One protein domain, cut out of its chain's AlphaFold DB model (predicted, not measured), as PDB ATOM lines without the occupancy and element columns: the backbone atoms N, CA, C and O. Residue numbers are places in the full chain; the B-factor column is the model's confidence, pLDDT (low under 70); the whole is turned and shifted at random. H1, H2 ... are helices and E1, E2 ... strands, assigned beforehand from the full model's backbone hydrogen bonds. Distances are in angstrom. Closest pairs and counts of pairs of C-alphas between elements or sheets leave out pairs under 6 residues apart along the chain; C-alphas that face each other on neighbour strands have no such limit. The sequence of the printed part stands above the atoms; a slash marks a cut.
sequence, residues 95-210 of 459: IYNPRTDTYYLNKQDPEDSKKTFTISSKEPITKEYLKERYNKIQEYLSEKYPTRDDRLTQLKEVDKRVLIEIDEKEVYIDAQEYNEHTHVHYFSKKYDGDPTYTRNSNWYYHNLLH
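Overview. This is residues 95 to 210 of the 459 residues of an uncharacterized protein of Epsilonproteobacteria bacterium (UniProt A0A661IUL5). A small three-stranded sheet, E1 E2 E3, reaches out from one end of a cluster of three helices, H1, H2 and H3, whose centres make a triangle and whose lines are steeply tilted to one another. A second, two-stranded hairpin, E4 and E5, packs with E4 on H1 and with E5 near E3, and H2 starts directly from E5. The printed part has 116 residues, with three named helices and five named strands in the order E1 E2 E3 H1 E4 E5 H2 H3; both sheets are antiparallel, and the class is mixed. The whole is compact, with a radius of gyration of the C-alphas of 14.3 A and spans of 46 by 33 by 30 A.

Along the chain. Find C-alpha 95 at (2.047, 2.600, 70.690), where E1, residues 95 to 97, begins. E2 is residues 102 to 108, 19.6 A long, and E3 is residues 116 to 121, 16.7 A. H1 runs 25.8 A over residues 127 to 144, from C-alpha 127 at (-3.373, 13.293, 79.516). Look next for E4, residues 161 to 166, 15.0 A, and E5, residues 169 to 174, 16.1 A. H2 covers residues 175 to 190, 22.1 A; H3, residues 198 to 209, is 17.0 A long and ends at C-alpha 209, (-2.549, 17.207, 75.506).

Arrangement. Begin with E1 E2 E3, a meander, each strand the antiparallel neighbour of the one before, with E2 the inner strand. In the hairpin E1 and E2, N 95 and O 104 are 2.9 A apart; in the hairpin E2 and E3, N 105 and O 119 are 2.9 A apart, both within hydrogen-bond range. The closest C-alphas of E3 and E5 are those of Thr 118 and Asp 174, 6.1 A. In the hairpin E4 and E5, N 164 and O 171 are 2.9 A apart. H2 only grazes the three-stranded sheet, with its residues 175 to 180. The closest C-alphas of H1 and E4 are those of Lys 136 and Ile 166, 6.4 A. H1 touches H2 with residues 134 to 142 alone, closest at Gln 138 and His 185, 6.4 A between C-alphas, at a steep tilt of 64 degrees. H2 and H3 touch, their closest C-alphas being those of Val 184 and Ser 201, 4.5 A, at a steep tilt of 46 degrees, opposite ways. H1 and H3 touch, closest at the C-alphas of Lys 127 and Leu 209, 5.7 A. In H1 and H2 every O i to N i+4 pair is within hydrogen-bond range; in H3, 7 of 8 are.

Size, cuts and confidence. The two C-alphas farthest apart are those of Arg 99 and Gly 193, 47.6 A. The printed part has no cut, and its one long link is residues 145 to 160. The mean pLDDT of the printed part is 71.2; look for values under 70 at residues 108 to 115, 146 to 159 and 186 to 210.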
ATOM      1  N   ILE A  95       1.597   3.972  70.915       90.38
ATOM      2  CA  ILE A  95       2.047   2.600  70.690       90.38
ATOM      3  C   ILE A  95       2.926   2.161  71.855       90.38
ATOM      4  O   ILE A  95       3.647   2.956  72.451       90.38
ATOM      5  N   TYR A  96       2.916   0.869  72.160       89.62
ATOM      6  CA  TYR A  96       3.765   0.300  73.198       89.62
ATOM      7  C   TYR A  96       4.684  -0.765  72.609       89.62
ATOM      8  O   TYR A  96       4.225  -1.671  71.903       89.62
ATOM      9  N   ASN A  97       5.980  -0.650  72.902       87.19
ATOM     10  CA  ASN A  97       6.976  -1.658  72.570       87.19
ATOM     11  C   ASN A  97       7.223  -2.556  73.795       87.19
ATOM     12  O   ASN A  97       7.927  -2.148  74.726       87.19
ATOM     13  N   PRO A  98       6.716  -3.800  73.789       82.44
ATOM     14  CA  PRO A  98       6.809  -4.697  74.937       82.44
ATOM     15  C   PRO A  98       8.236  -5.195  75.206       82.44
ATOM     16  O   PRO A  98       8.527  -5.618  76.327       82.44
ATOM     17  N   ARG A  99       9.134  -5.100  74.211       80.94
ATOM     18  CA  ARG A  99      10.538  -5.525  74.311       80.94
ATOM     19  C   ARG A  99      11.424  -4.496  74.995       80.94
ATOM     20  O   ARG A  99      12.388  -4.859  75.658       80.94
ATOM     21  N   THR A 100      11.145  -3.211  74.800       82.06
ATOM     22  CA  THR A 100      11.877  -2.134  75.482       82.06
ATOM     23  C   THR A 100      11.131  -1.618  76.696       82.06
ATOM     24  O   THR A 100      11.690  -0.801  77.418       82.06
ATOM     25  N   ASP A 101       9.899  -2.081  76.921       85.69
ATOM     26  CA  ASP A 101       9.011  -1.584  77.967       85.69
ATOM     27  C   ASP A 101       8.863  -0.061  77.862       85.69
ATOM     28  O   ASP A 101       9.272   0.695  78.739       85.69
ATOM     29  N   THR A 102       8.451   0.409  76.684       88.69
ATOM     30  CA  THR A 102       8.404   1.842  76.374       88.69
ATOM     31  C   THR A 102       7.166   2.170  75.559       88.69
ATOM     32  O   THR A 102       6.902   1.539  74.533       88.69
ATOM     33  N   TYR A 103       6.434   3.174  76.026       90.88
ATOM     34  CA  TYR A 103       5.350   3.827  75.310       90.88
ATOM     35  C   TYR A 103       5.931   4.891  74.389       90.88
ATOM     36  O   TYR A 103       6.870   5.593  74.768       90.88
ATOM     37  N   TYR A 104       5.366   5.017  73.195       89.62
ATOM     38  CA  TYR A 104       5.731   6.026  72.216       89.62
ATOM     39  C   TYR A 104       4.484   6.747  71.724       89.62
ATOM     40  O   TYR A 104       3.491   6.107  71.379       89.62
ATOM     41  N   LEU A 105       4.569   8.068  71.640       87.81
ATOM     42  CA  LEU A 105       3.584   8.913  70.984       87.81
ATOM     43  C   LEU A 105       4.299   9.713  69.898       87.81
ATOM     44  O   LEU A 105       5.173  10.524  70.200       87.81
ATOM     45  N   ASN A 106       3.928   9.473  68.643       83.50
ATOM     46  CA  ASN A 106       4.417  10.251  67.512       83.50
ATOM     47  C   ASN A 106       3.414  11.360  67.217       83.50
ATOM     48  O   ASN A 106       2.229  11.088  67.022       83.50
ATOM     49  N   LYS A 107       3.891  12.597  67.162       76.00
ATOM     50  CA  LYS A 107       3.084  13.759  66.807       76.00
ATOM     51  C   LYS A 107       3.679  14.438  65.590       76.00
ATOM     52  O   LYS A 107       4.894  14.567  65.472       76.00
ATOM     53  N   GLN A 108       2.802  14.839  64.684       68.50
ATOM     54  CA  GLN A 108       3.142  15.628  63.514       68.50
ATOM     55  C   GLN A 108       2.856  17.095  63.823       68.50
ATOM     56  O   GLN A 108       1.841  17.410  64.443       68.50
ATOM     57  N   ASP A 109       3.760  17.966  63.405       60.78
ATOM     58  CA  ASP A 109       3.513  19.398  63.350       60.78
ATOM     59  C   ASP A 109       2.503  19.657  62.210       60.78
ATOM     60  O   ASP A 109       2.734  19.234  61.074       60.78
ATOM     61  N   PRO A 110       1.340  20.267  62.470       51.47
ATOM     62  CA  PRO A 110       0.351  20.538  61.443       51.47
ATOM     63  C   PRO A 110       0.696  21.761  60.597       51.47
ATOM     64  O   PRO A 110       0.114  21.900  59.526       51.47
ATOM     65  N   GLU A 111       1.604  22.641  61.035       51.25
ATOM     66  CA  GLU A 111       2.084  23.746  60.200       51.25
ATOM     67  C   GLU A 111       3.155  23.262  59.218       51.25
ATOM     68  O   GLU A 111       3.281  23.794  58.114       51.25
ATOM     69  N   ASP A 112       3.883  22.203  59.579       58.38
ATOM     70  CA  ASP A 112       4.818  21.526  58.691       58.38
ATOM     71  C   ASP A 112       4.720  20.009  58.833       58.38
ATOM     72  O   ASP A 112       5.384  19.390  59.661       58.38
ATOM     73  N   SER A 113       3.976  19.383  57.918       61.53
ATOM     74  CA  SER A 113       3.808  17.926  57.865       61.53
ATOM     75  C   SER A 113       5.126  17.127  57.825       61.53
ATOM     76  O   SER A 113       5.113  15.909  58.011       61.53
ATOM     77  N   LYS A 114       6.269  17.768  57.544       63.97
ATOM     78  CA  LYS A 114       7.588  17.125  57.533       63.97
ATOM     79  C   LYS A 114       8.243  17.093  58.910       63.97
ATOM     80  O   LYS A 114       9.188  16.325  59.095       63.97
ATOM     81  N   LYS A 115       7.763  17.889  59.865       66.94
ATOM     82  CA  LYS A 115       8.239  17.883  61.244       66.94
ATOM     83  C   LYS A 115       7.383  16.942  62.075       66.94
ATOM     84  O   LYS A 115       6.162  17.041  62.144       66.94
ATOM     85  N   THR A 116       8.053  16.001  62.719       70.75
ATOM     86  CA  THR A 116       7.439  15.067  63.658       70.75
ATOM     87  C   THR A 116       8.298  15.001  64.901       70.75
ATOM     88  O   THR A 116       9.521  14.946  64.775       70.75
ATOM     89  N   PHE A 117       7.681  14.923  66.073       76.50
ATOM     90  CA  PHE A 117       8.383  14.654  67.323       76.50
ATOM     91  C   PHE A 117       7.871  13.361  67.957       76.50
ATOM     92  O   PHE A 117       6.712  12.972  67.782       76.50
ATOM     93  N   THR A 118       8.758  12.670  68.675       84.31
ATOM     94  CA  THR A 118       8.439  11.415  69.366       84.31
ATOM     95  C   THR A 118       8.596  11.575  70.870       84.31
ATOM     96  O   THR A 118       9.706  11.755  71.362       84.31
ATOM     97  N   ILE A 119       7.513  11.391  71.618       86.38
ATOM     98  CA  ILE A 119       7.581  11.261  73.077       86.38
ATOM     99  C   ILE A 119       7.766   9.789  73.404       86.38
ATOM    100  O   ILE A 119       6.994   8.953  72.937       86.38
ATOM    101  N   SER A 120       8.757   9.466  74.232       87.88
ATOM    102  CA  SER A 120       8.942   8.115  74.763       87.88
ATOM    103  C   SER A 120       8.906   8.111  76.284       87.88
ATOM    104  O   SER A 120       9.568   8.941  76.904       87.88
ATOM    105  N   SER A 121       8.184   7.161  76.880       87.75
ATOM    106  CA  SER A 121       8.062   7.030  78.335       87.75
ATOM    107  C   SER A 121       8.105   5.574  78.796       87.75
ATOM    108  O   SER A 121       7.712   4.662  78.068       87.75
ATOM    109  N   LYS A 122       8.587   5.358  80.024       87.31
ATOM    110  CA  LYS A 122       8.431   4.088  80.750       87.31
ATOM    111  C   LYS A 122       7.048   3.955  81.389       87.31
ATOM    112  O   LYS A 122       6.604   2.844  81.650       87.31
ATOM    113  N   GLU A 123       6.371   5.074  81.590       89.88
ATOM    114  CA  GLU A 123       5.024   5.154  82.141       89.88
ATOM    115  C   GLU A 123       3.989   5.291  81.013       89.88
ATOM    116  O   GLU A 123       4.330   5.794  79.933       89.88
ATOM    117  N   PRO A 124       2.734   4.852  81.228       91.44
ATOM    118  CA  PRO A 124       1.656   5.060  80.268       91.44
ATOM    119  C   PRO A 124       1.511   6.540  79.893       91.44
ATOM    120  O   PRO A 124       1.470   7.415  80.756       91.44
ATOM    121  N   ILE A 125       1.414   6.827  78.594       90.19
ATOM    122  CA  ILE A 125       1.239   8.197  78.099       90.19
ATOM    123  C   ILE A 125      -0.254   8.557  78.170       90.19
ATOM    124  O   ILE A 125      -1.015   8.301  77.234       90.19
ATOM    125  N   THR A 126      -0.668   9.129  79.303       89.38
ATOM    126  CA  THR A 126      -2.018   9.675  79.547       89.38
ATOM    127  C   THR A 126      -2.041  11.206  79.426       89.38
ATOM    128  O   THR A 126      -0.991  11.847  79.297       89.38
ATOM    129  N   LYS A 127      -3.233  11.821  79.490       82.00
ATOM    130  CA  LYS A 127      -3.373  13.293  79.516       82.00
ATOM    131  C   LYS A 127      -2.683  13.903  80.737       82.00
ATOM    132  O   LYS A 127      -2.003  14.920  80.616       82.00
ATOM    133  N   GLU A 128      -2.816  13.263  81.895       85.25
ATOM    134  CA  GLU A 128      -2.173  13.667  83.146       85.25
ATOM    135  C   GLU A 128      -0.651  13.596  83.025       85.25
ATOM    136  O   GLU A 128       0.021  14.577  83.340       85.25
ATOM    137  N   TYR A 129      -0.121  12.488  82.488       88.75
ATOM    138  CA  TYR A 129       1.316  12.320  82.265       88.75
ATOM    139  C   TYR A 129       1.877  13.423  81.361       88.75
ATOM    140  O   TYR A 129       2.885  14.044  81.691       88.75
ATOM    141  N   LEU A 130       1.226  13.707  80.226       85.50
ATOM    142  CA  LEU A 130       1.703  14.751  79.318       85.50
ATOM    143  C   LEU A 130       1.630  16.146  79.949       85.50
ATOM    144  O   LEU A 130       2.528  16.956  79.721       85.50
ATOM    145  N   LYS A 131       0.605  16.428  80.764       81.44
ATOM    146  CA  LYS A 131       0.468  17.713  81.466       81.44
ATOM    147  C   LYS A 131       1.559  17.894  82.517       81.44
ATOM    148  O   LYS A 131       2.179  18.952  82.582       81.44
ATOM    149  N   GLU A 132       1.806  16.865  83.323       85.81
ATOM    150  CA  GLU A 132       2.874  16.863  84.321       85.81
ATOM    151  C   GLU A 132       4.245  17.008  83.658       85.81
ATOM    152  O   GLU A 132       5.019  17.893  84.029       85.81
ATOM    153  N   ARG A 133       4.518  16.199  82.627       87.25
ATOM    154  CA  ARG A 133       5.742  16.283  81.827       87.25
ATOM    155  C   ARG A 133       5.938  17.688  81.272       87.25
ATOM    156  O   ARG A 133       7.035  18.229  81.393       87.25
ATOM    157  N   TYR A 134       4.893  18.285  80.699       84.75
ATOM    158  CA  TYR A 134       4.984  19.628  80.147       84.75
ATOM    159  C   TYR A 134       5.398  20.645  81.213       84.75
ATOM    160  O   TYR A 134       6.346  21.400  81.000       84.75
ATOM    161  N   ASN A 135       4.724  20.630  82.367       81.81
ATOM    162  CA  ASN A 135       5.000  21.556  83.463       81.81
ATOM    163  C   ASN A 135       6.446  21.429  83.955       81.81
ATOM    164  O   ASN A 135       7.128  22.440  84.094       81.81
ATOM    165  N   LYS A 136       6.934  20.198  84.135       88.25
ATOM    166  CA  LYS A 136       8.310  19.938  84.578       88.25
ATOM    167  C   LYS A 136       9.357  20.418  83.573       88.25
ATOM    168  O   LYS A 136      10.385  20.961  83.965       88.25
ATOM    169  N   ILE A 137       9.100  20.271  82.271       87.19
ATOM    170  CA  ILE A 137       9.999  20.806  81.237       87.19
ATOM    171  C   ILE A 137      10.008  22.344  81.275       87.19
ATOM    172  O   ILE A 137      11.076  22.946  81.180       87.19
ATOM    173  N   GLN A 138       8.847  22.990  81.439       82.56
ATOM    174  CA  GLN A 138       8.761  24.455  81.558       82.56
ATOM    175  C   GLN A 138       9.455  24.985  82.825       82.56
ATOM    176  O   GLN A 138      10.113  26.028  82.786       82.56
ATOM    177  N   GLU A 139       9.349  24.261  83.939       83.94
ATOM    178  CA  GLU A 139      10.055  24.560  85.188       83.94
ATOM    179  C   GLU A 139      11.572  24.463  84.997       83.94
ATOM    180  O   GLU A 139      12.279  25.446  85.226       83.94
ATOM    181  N   TYR A 140      12.062  23.355  84.430       87.62
ATOM    182  CA  TYR A 140      13.476  23.186  84.079       87.62
ATOM    183  C   TYR A 140      13.998  24.330  83.195       87.62
ATOM    184  O   TYR A 140      15.064  24.897  83.455       87.62
ATOM    185  N   LEU A 141      13.254  24.704  82.148       83.62
ATOM    186  CA  LEU A 141      13.634  25.812  81.269       83.62
ATOM    187  C   LEU A 141      13.661  27.148  82.022       83.62
ATOM    188  O   LEU A 141      14.536  27.980  81.772       83.62
ATOM    189  N   SER A 142      12.748  27.349  82.972       80.69
ATOM    190  CA  SER A 142      12.698  28.544  83.815       80.69
ATOM    191  C   SER A 142      13.872  28.674  84.765       80.69
ATOM    192  O   SER A 142      14.391  29.784  84.905       80.69
ATOM    193  N   GLU A 143      14.304  27.574  85.369       83.38
ATOM    194  CA  GLU A 143      15.448  27.546  86.276       83.38
ATOM    195  C   GLU A 143      16.773  27.668  85.525       83.38
ATOM    196  O   GLU A 143      17.625  28.490  85.874       83.38
ATOM    197  N   LYS A 144      16.946  26.875  84.463       80.94
ATOM    198  CA  LYS A 144      18.206  26.805  83.717       80.94
ATOM    199  C   LYS A 144      18.417  28.005  82.803       80.94
ATOM    200  O   LYS A 144      19.553  28.437  82.601       80.94
ATOM    201  N   TYR A 145      17.330  28.550  82.262       78.38
ATOM    202  CA  TYR A 145      17.350  29.660  81.317       78.38
ATOM    203  C   TYR A 145      16.385  30.773  81.755       78.38
ATOM    204  O   TYR A 145      15.346  31.009  81.125       78.38
ATOM    205  N   PRO A 146      16.727  31.506  82.834       65.12
ATOM    206  CA  PRO A 146      15.863  32.551  83.375       65.12
ATOM    207  C   PRO A 146      15.720  33.752  82.427       65.12
ATOM    208  O   PRO A 146      14.699  34.439  82.464       65.12
ATOM    209  N   THR A 147      16.708  33.983  81.556       65.00
ATOM    210  CA  THR A 147      16.747  35.057  80.553       65.00
ATOM    211  C   THR A 147      16.950  34.496  79.146       65.00
ATOM    212  O   THR A 147      17.495  33.405  78.981       65.00
ATOM    213  N   ARG A 148      16.548  35.257  78.119       59.38
ATOM    214  CA  ARG A 148      16.691  34.865  76.709       59.38
ATOM    215  C   ARG A 148      18.154  34.612  76.336       59.38
ATOM    216  O   ARG A 148      18.969  35.527  76.413       59.38
ATOM    217  N   ASP A 149      18.455  33.396  75.884       61.88
ATOM    218  CA  ASP A 149      19.698  33.067  75.181       61.88
ATOM    219  C   ASP A 149      19.329  32.578  73.774       61.88
ATOM    220  O   ASP A 149      18.850  31.459  73.581       61.88
ATOM    221  N   ASP A 150      19.528  33.450  72.780       55.06
ATOM    222  CA  ASP A 150      19.178  33.222  71.368       55.06
ATOM    223  C   ASP A 150      19.870  31.993  70.748       55.06
ATOM    224  O   ASP A 150      19.499  31.543  69.663       55.06
ATOM    225  N   ARG A 151      20.864  31.416  71.435       55.59
ATOM    226  CA  ARG A 151      21.575  30.209  70.998       55.59
ATOM    227  C   ARG A 151      20.788  28.914  71.232       55.59
ATOM    228  O   ARG A 151      21.174  27.892  70.676       55.59
ATOM    229  N   LEU A 152      19.709  28.934  72.023       54.31
ATOM    230  CA  LEU A 152      18.928  27.733  72.374       54.31
ATOM    231  C   LEU A 152      17.747  27.462  71.442       54.31
ATOM    232  O   LEU A 152      17.344  26.315  71.303       54.31
ATOM    233  N   THR A 153      17.242  28.476  70.735       52.38
ATOM    234  CA  THR A 153      16.200  28.318  69.701       52.38
ATOM    235  C   THR A 153      16.721  27.706  68.392       52.38
ATOM    236  O   THR A 153      16.012  27.693  67.392       52.38
ATOM    237  N   GLN A 154      17.978  27.252  68.363       51.56
ATOM    238  CA  GLN A 154      18.659  26.753  67.165       51.56
ATOM    239  C   GLN A 154      19.480  25.489  67.446       51.56
ATOM    240  O   GLN A 154      20.582  25.332  66.910       51.56
ATOM    241  N   LEU A 155      18.968  24.566  68.272       55.66
ATOM    242  CA  LEU A 155      19.484  23.199  68.191       55.66
ATOM    243  C   LEU A 155      19.291  22.730  66.748       55.66
ATOM    244  O   LEU A 155      18.187  22.774  66.203       55.66
ATOM    245  N   LYS A 156      20.399  22.387  66.089       49.38
ATOM    246  CA  LYS A 156      20.375  21.978  64.685       49.38
ATOM    247  C   LYS A 156      19.601  20.665  64.584       49.38
ATOM    248  O   LYS A 156      19.760  19.811  65.448       49.38
ATOM    249  N   GLU A 157      18.904  20.439  63.467       50.03
ATOM    250  CA  GLU A 157      18.216  19.171  63.121       50.03
ATOM    251  C   GLU A 157      19.103  17.904  63.217       50.03
ATOM    252  O   GLU A 157      18.628  16.778  63.081       50.03
ATOM    253  N   VAL A 158      20.413  18.071  63.420       47.81
ATOM    254  CA  VAL A 158      21.382  16.987  63.612       47.81
ATOM    255  C   VAL A 158      21.235  16.331  64.992       47.81
ATOM    256  O   VAL A 158      21.484  15.129  65.121       47.81
ATOM    257  N   ASP A 159      20.807  17.082  66.008       57.28
ATOM    258  CA  ASP A 159      20.567  16.541  67.341       57.28
ATOM    259  C   ASP A 159      19.198  15.861  67.349       57.28
ATOM    260  O   ASP A 159      18.166  16.507  67.243       57.28
ATOM    261  N   LYS A 160      19.168  14.526  67.447       70.69
ATOM    262  CA  LYS A 160      17.896  13.780  67.510       70.69
ATOM    263  C   LYS A 160      17.233  13.867  68.883       70.69
ATOM    264  O   LYS A 160      16.040  13.605  69.002       70.69
ATOM    265  N   ARG A 161      18.020  14.130  69.932       78.12
ATOM    266  CA  ARG A 161      17.577  14.135  71.330       78.12
ATOM    267  C   ARG A 161      18.386  15.122  72.161       78.12
ATOM    268  O   ARG A 161      19.583  15.276  71.937       78.12
ATOM    269  N   VAL A 162      17.740  15.696  73.165       81.62
ATOM    270  CA  VAL A 162      18.301  16.614  74.155       81.62
ATOM    271  C   VAL A 162      18.212  15.960  75.525       81.62
ATOM    272  O   VAL A 162      17.177  15.402  75.875       81.62
ATOM    273  N   LEU A 163      19.300  15.998  76.289       84.50
ATOM    274  CA  LEU A 163      19.313  15.528  77.672       84.50
ATOM    275  C   LEU A 163      18.962  16.692  78.597       84.50
ATOM    276  O   LEU A 163      19.641  17.722  78.569       84.50
ATOM    277  N   ILE A 164      17.915  16.533  79.400       86.06
ATOM    278  CA  ILE A 164      17.528  17.507  80.421       86.06
ATOM    279  C   ILE A 164      17.392  16.843  81.786       86.06
ATOM    280  O   ILE A 164      17.294  15.622  81.874       86.06
ATOM    281  N   GLU A 165      17.378  17.647  82.842       85.81
ATOM    282  CA  GLU A 165      17.203  17.174  84.213       85.81
ATOM    283  C   GLU A 165      15.776  17.485  84.673       85.81
ATOM    284  O   GLU A 165      15.369  18.643  84.686       85.81
ATOM    285  N   ILE A 166      15.009  16.449  85.006       82.94
ATOM    286  CA  ILE A 166      13.668  16.554  85.590       82.94
ATOM    287  C   ILE A 166      13.671  15.727  86.875       82.94
ATOM    288  O   ILE A 166      14.027  14.551  86.826       82.94
ATOM    289  N   ASP A 167      13.255  16.310  88.002       83.38
ATOM    290  CA  ASP A 167      13.216  15.640  89.313       83.38
ATOM    291  C   ASP A 167      14.543  14.933  89.669       83.38
ATOM    292  O   ASP A 167      14.552  13.758  90.045       83.38
ATOM    293  N   GLU A 168      15.674  15.625  89.480       83.25
ATOM    294  CA  GLU A 168      17.036  15.102  89.718       83.25
ATOM    295  C   GLU A 168      17.407  13.877  88.848       83.25
ATOM    296  O   GLU A 168      18.336  13.124  89.158       83.25
ATOM    297  N   LYS A 169      16.682  13.638  87.745       83.56
ATOM    298  CA  LYS A 169      16.939  12.545  86.795       83.56
ATOM    299  C   LYS A 169      17.205  13.069  85.395       83.56
ATOM    300  O   LYS A 169      16.498  13.934  84.882       83.56
ATOM    301  N   GLU A 170      18.181  12.459  84.733       83.44
ATOM    302  CA  GLU A 170      18.466  12.715  83.325       83.44
ATOM    303  C   GLU A 170      17.401  12.067  82.424       83.44
ATOM    304  O   GLU A 170      17.222  10.845  82.401       83.44
ATOM    305  N   VAL A 171      16.698  12.896  81.654       83.56
ATOM    306  CA  VAL A 171      15.646  12.499  80.717       83.56
ATOM    307  C   VAL A 171      16.032  12.937  79.309       83.56
ATOM    308  O   VAL A 171      16.309  14.108  79.056       83.56
ATOM    309  N   TYR A 172      16.019  11.993  78.366       83.81
ATOM    310  CA  TYR A 172      16.147  12.312  76.948       83.81
ATOM    311  C   TYR A 172      14.800  12.760  76.381       83.81
ATOM    312  O   TYR A 172      13.798  12.053  76.488       83.81
ATOM    313  N   ILE A 173      14.808  13.915  75.731       85.62
ATOM    314  CA  ILE A 173      13.667  14.543  75.067       85.62
ATOM    315  C   ILE A 173      13.977  14.635  73.579       85.62
ATOM    316  O   ILE A 173      15.136  14.792  73.200       85.62
ATOM    317  N   ASP A 174      12.975  14.480  72.724       85.25
ATOM    318  CA  ASP A 174      13.148  14.705  71.291       85.25
ATOM    319  C   ASP A 174      13.552  16.167  71.032       85.25
ATOM    320  O   ASP A 174      13.081  17.079  71.708       85.25
ATOM    321  N   ALA A 175      14.470  16.418  70.100       81.19
ATOM    322  CA  ALA A 175      14.951  17.782  69.891       81.19
ATOM    323  C   ALA A 175      13.865  18.721  69.356       81.19
ATOM    324  O   ALA A 175      13.860  19.897  69.715       81.19
ATOM    325  N   GLN A 176      12.919  18.212  68.560       78.44
ATOM    326  CA  GLN A 176      11.777  19.002  68.117       78.44
ATOM    327  C   GLN A 176      10.834  19.281  69.296       78.44
ATOM    328  O   GLN A 176      10.452  20.430  69.482       78.44
ATOM    329  N   GLU A 177      10.547  18.287  70.149       82.44
ATOM    330  CA  GLU A 177       9.788  18.484  71.405       82.44
ATOM    331  C   GLU A 177      10.447  19.570  72.279       82.44
ATOM    332  O   GLU A 177       9.791  20.512  72.724       82.44
ATOM    333  N   TYR A 178      11.767  19.496  72.469       83.31
ATOM    334  CA  TYR A 178      12.531  20.479  73.237       83.31
ATOM    335  C   TYR A 178      12.500  21.881  72.609       83.31
ATOM    336  O   TYR A 178      12.378  22.874  73.331       83.31
ATOM    337  N   ASN A 179      12.602  21.980  71.281       78.06
ATOM    338  CA  ASN A 179      12.527  23.249  70.561       78.06
ATOM    339  C   ASN A 179      11.155  23.910  70.730       78.06
ATOM    340  O   ASN A 179      11.113  25.110  70.999       78.06
ATOM    341  N   GLU A 180      10.060  23.146  70.657       76.31
ATOM    342  CA  GLU A 180       8.708  23.662  70.917       76.31
ATOM    343  C   GLU A 180       8.571  24.174  72.355       76.31
ATOM    344  O   GLU A 180       8.149  25.306  72.589       76.31
ATOM    345  N   HIS A 181       9.026  23.392  73.336       80.00
ATOM    346  CA  HIS A 181       9.047  23.809  74.738       80.00
ATOM    347  C   HIS A 181       9.863  25.087  74.974       80.00
ATOM    348  O   HIS A 181       9.419  25.987  75.689       80.00
ATOM    349  N   THR A 182      11.037  25.181  74.349       77.56
ATOM    350  CA  THR A 182      11.936  26.340  74.426       77.56
ATOM    351  C   THR A 182      11.320  27.566  73.757       77.56
ATOM    352  O   THR A 182      11.426  28.677  74.281       77.56
ATOM    353  N   HIS A 183      10.644  27.370  72.622       73.50
ATOM    354  CA  HIS A 183       9.868  28.407  71.957       73.50
ATOM    355  C   HIS A 183       8.796  28.938  72.918       73.50
ATOM    356  O   HIS A 183       8.795  30.122  73.250       73.50
ATOM    357  N   VAL A 184       7.964  28.059  73.480       71.94
ATOM    358  CA  VAL A 184       6.926  28.437  74.449       71.94
ATOM    359  C   VAL A 184       7.499  29.222  75.630       71.94
ATOM    360  O   VAL A 184       7.009  30.307  75.946       71.94
ATOM    361  N   HIS A 185       8.566  28.723  76.251       73.19
ATOM    362  CA  HIS A 185       9.203  29.340  77.416       73.19
ATOM    363  C   HIS A 185       9.677  30.777  77.157       73.19
ATOM    364  O   HIS A 185       9.421  31.692  77.940       73.19
ATOM    365  N   TYR A 186      10.367  31.009  76.037       68.69
ATOM    366  CA  TYR A 186      10.899  32.340  75.743       68.69
ATOM    367  C   TYR A 186       9.844  33.315  75.255       68.69
ATOM    368  O   TYR A 186       9.893  34.495  75.612       68.69
ATOM    369  N   PHE A 187       8.911  32.845  74.432       59.03
ATOM    370  CA  PHE A 187       7.891  33.713  73.866       59.03
ATOM    371  C   PHE A 187       6.818  34.073  74.903       59.03
ATOM    372  O   PHE A 187       6.415  35.234  74.932       59.03
ATOM    373  N   SER A 188       6.481  33.172  75.835       56.59
ATOM    374  CA  SER A 188       5.610  33.490  76.984       56.59
ATOM    375  C   SER A 188       6.212  34.539  77.931       56.59
ATOM    376  O   SER A 188       5.480  35.366  78.461       56.59
ATOM    377  N   LYS A 189       7.543  34.567  78.113       52.81
ATOM    378  CA  LYS A 189       8.224  35.565  78.966       52.81
ATOM    379  C   LYS A 189       8.503  36.905  78.286       52.81
ATOM    380  O   LYS A 189       8.565  37.928  78.961       52.81
ATOM    381  N   LYS A 190       8.782  36.911  76.978       41.50
ATOM    382  CA  LYS A 190       9.208  38.124  76.253       41.50
ATOM    383  C   LYS A 190       8.032  39.006  75.835       41.50
ATOM    384  O   LYS A 190       8.210  40.213  75.697       41.50
ATOM    385  N   TYR A 191       6.871  38.407  75.607       39.47
ATOM    386  CA  TYR A 191       5.762  39.066  74.942       39.47
ATOM    387  C   TYR A 191       4.487  38.962  75.757       39.47
ATOM    388  O   TYR A 191       3.517  38.336  75.336       39.47
ATOM    389  N   ASP A 192       4.500  39.655  76.891       37.78
ATOM    390  CA  ASP A 192       3.323  40.093  77.641       37.78
ATOM    391  C   ASP A 192       2.449  40.993  76.720       37.78
ATOM    392  O   ASP A 192       2.393  42.211  76.876       37.78
ATOM    393  N   GLY A 193       1.887  40.420  75.640       38.19
ATOM    394  CA  GLY A 193       1.048  41.112  74.660       38.19
ATOM    395  C   GLY A 193       1.328  40.968  73.146       38.19
ATOM    396  O   GLY A 193       0.565  41.582  72.403       38.19
ATOM    397  N   ASP A 194       2.261  40.157  72.602       35.69
ATOM    398  CA  ASP A 194       2.482  40.048  71.117       35.69
ATOM    399  C   ASP A 194       1.752  38.847  70.440       35.69
ATOM    400  O   ASP A 194       1.977  37.703  70.841       35.69
ATOM    401  N   PRO A 195       0.856  39.075  69.445       38.47
ATOM    402  CA  PRO A 195      -0.116  38.088  68.936       38.47
ATOM    403  C   PRO A 195       0.442  36.893  68.207       38.47
ATOM    404  O   PRO A 195      -0.108  35.793  68.286       38.47
ATOM    405  N   THR A 196       1.491  37.133  67.443       38.97
ATOM    406  CA  THR A 196       1.948  36.188  66.429       38.97
ATOM    407  C   THR A 196       2.689  35.016  67.066       38.97
ATOM    408  O   THR A 196       2.617  33.890  66.582       38.97
ATOM    409  N   TYR A 197       3.310  35.252  68.222       40.12
ATOM    410  CA  TYR A 197       4.149  34.279  68.917       40.12
ATOM    411  C   TYR A 197       3.420  33.465  69.995       40.12
ATOM    412  O   TYR A 197       3.830  32.349  70.328       40.12
ATOM    413  N   THR A 198       2.288  33.962  70.496       42.91
ATOM    414  CA  THR A 198       1.371  33.194  71.354       42.91
ATOM    415  C   THR A 198       0.652  32.049  70.624       42.91
ATOM    416  O   THR A 198       0.150  31.124  71.260       42.91
ATOM    417  N   ARG A 199       0.621  32.082  69.285       43.75
ATOM    418  CA  ARG A 199      -0.071  31.098  68.446       43.75
ATOM    419  C   ARG A 199       0.599  29.721  68.474       43.75
ATOM    420  O   ARG A 199      -0.080  28.740  68.745       43.75
ATOM    421  N   ASN A 200       1.919  29.650  68.302       44.59
ATOM    422  CA  ASN A 200       2.648  28.372  68.325       44.59
ATOM    423  C   ASN A 200       2.777  27.810  69.748       44.59
ATOM    424  O   ASN A 200       2.779  26.598  69.954       44.59
ATOM    425  N   SER A 201       2.828  28.700  70.742       46.34
ATOM    426  CA  SER A 201       3.079  28.337  72.135       46.34
ATOM    427  C   SER A 201       1.859  27.757  72.866       46.34
ATOM    428  O   SER A 201       2.013  26.781  73.601       46.34
ATOM    429  N   ASN A 202       0.645  28.259  72.618       51.75
ATOM    430  CA  ASN A 202      -0.577  27.605  73.107       51.75
ATOM    431  C   ASN A 202      -0.946  26.382  72.260       51.75
ATOM    432  O   ASN A 202      -1.352  25.352  72.799       51.75
ATOM    433  N   TRP A 203      -0.762  26.454  70.941       54.53
ATOM    434  CA  TRP A 203      -1.138  25.370  70.040       54.53
ATOM    435  C   TRP A 203      -0.362  24.072  70.332       54.53
ATOM    436  O   TRP A 203      -0.989  23.016  70.437       54.53
ATOM    437  N   TYR A 204       0.958  24.135  70.561       58.91
ATOM    438  CA  TYR A 204       1.748  22.957  70.940       58.91
ATOM    439  C   TYR A 204       1.214  22.303  72.223       58.91
ATOM    440  O   TYR A 204       1.020  21.091  72.253       58.91
ATOM    441  N   TYR A 205       0.893  23.092  73.254       61.72
ATOM    442  CA  TYR A 205       0.323  22.586  74.506       61.72
ATOM    443  C   TYR A 205      -1.041  21.907  74.297       61.72
ATOM    444  O   TYR A 205      -1.247  20.777  74.745       61.72
ATOM    445  N   HIS A 206      -1.950  22.540  73.551       57.75
ATOM    446  CA  HIS A 206      -3.273  21.975  73.266       57.75
ATOM    447  C   HIS A 206      -3.196  20.688  72.422       57.75
ATOM    448  O   HIS A 206      -3.892  19.712  72.718       57.75
ATOM    449  N   ASN A 207      -2.296  20.630  71.433       60.84
ATOM    450  CA  ASN A 207      -2.126  19.459  70.560       60.84
ATOM    451  C   ASN A 207      -1.362  18.317  71.218       60.84
ATOM    452  O   ASN A 207      -1.652  17.144  70.952       60.84
ATOM    453  N   LEU A 208      -0.406  18.648  72.087       63.91
ATOM    454  CA  LEU A 208       0.271  17.689  72.945       63.91
ATOM    455  C   LEU A 208      -0.759  16.983  73.834       63.91
ATOM    456  O   LEU A 208      -0.806  15.756  73.857       63.91
ATOM    457  N   LEU A 209      -1.631  17.743  74.501       56.28
ATOM    458  CA  LEU A 209      -2.549  17.207  75.506       56.28
ATOM    459  C   LEU A 209      -3.860  16.623  74.959       56.28
ATOM    460  O   LEU A 209      -4.599  16.023  75.741       56.28
ATOM    461  N   HIS A 210      -4.172  16.779  73.663       52.09
ATOM    462  CA  HIS A 210      -5.535  16.563  73.138       52.09
ATOM    463  C   HIS A 210      -6.579  17.173  74.087       52.09
ATOM    464  O   HIS A 210      -7.574  16.537  74.465       52.09
TER     465      HIS A 210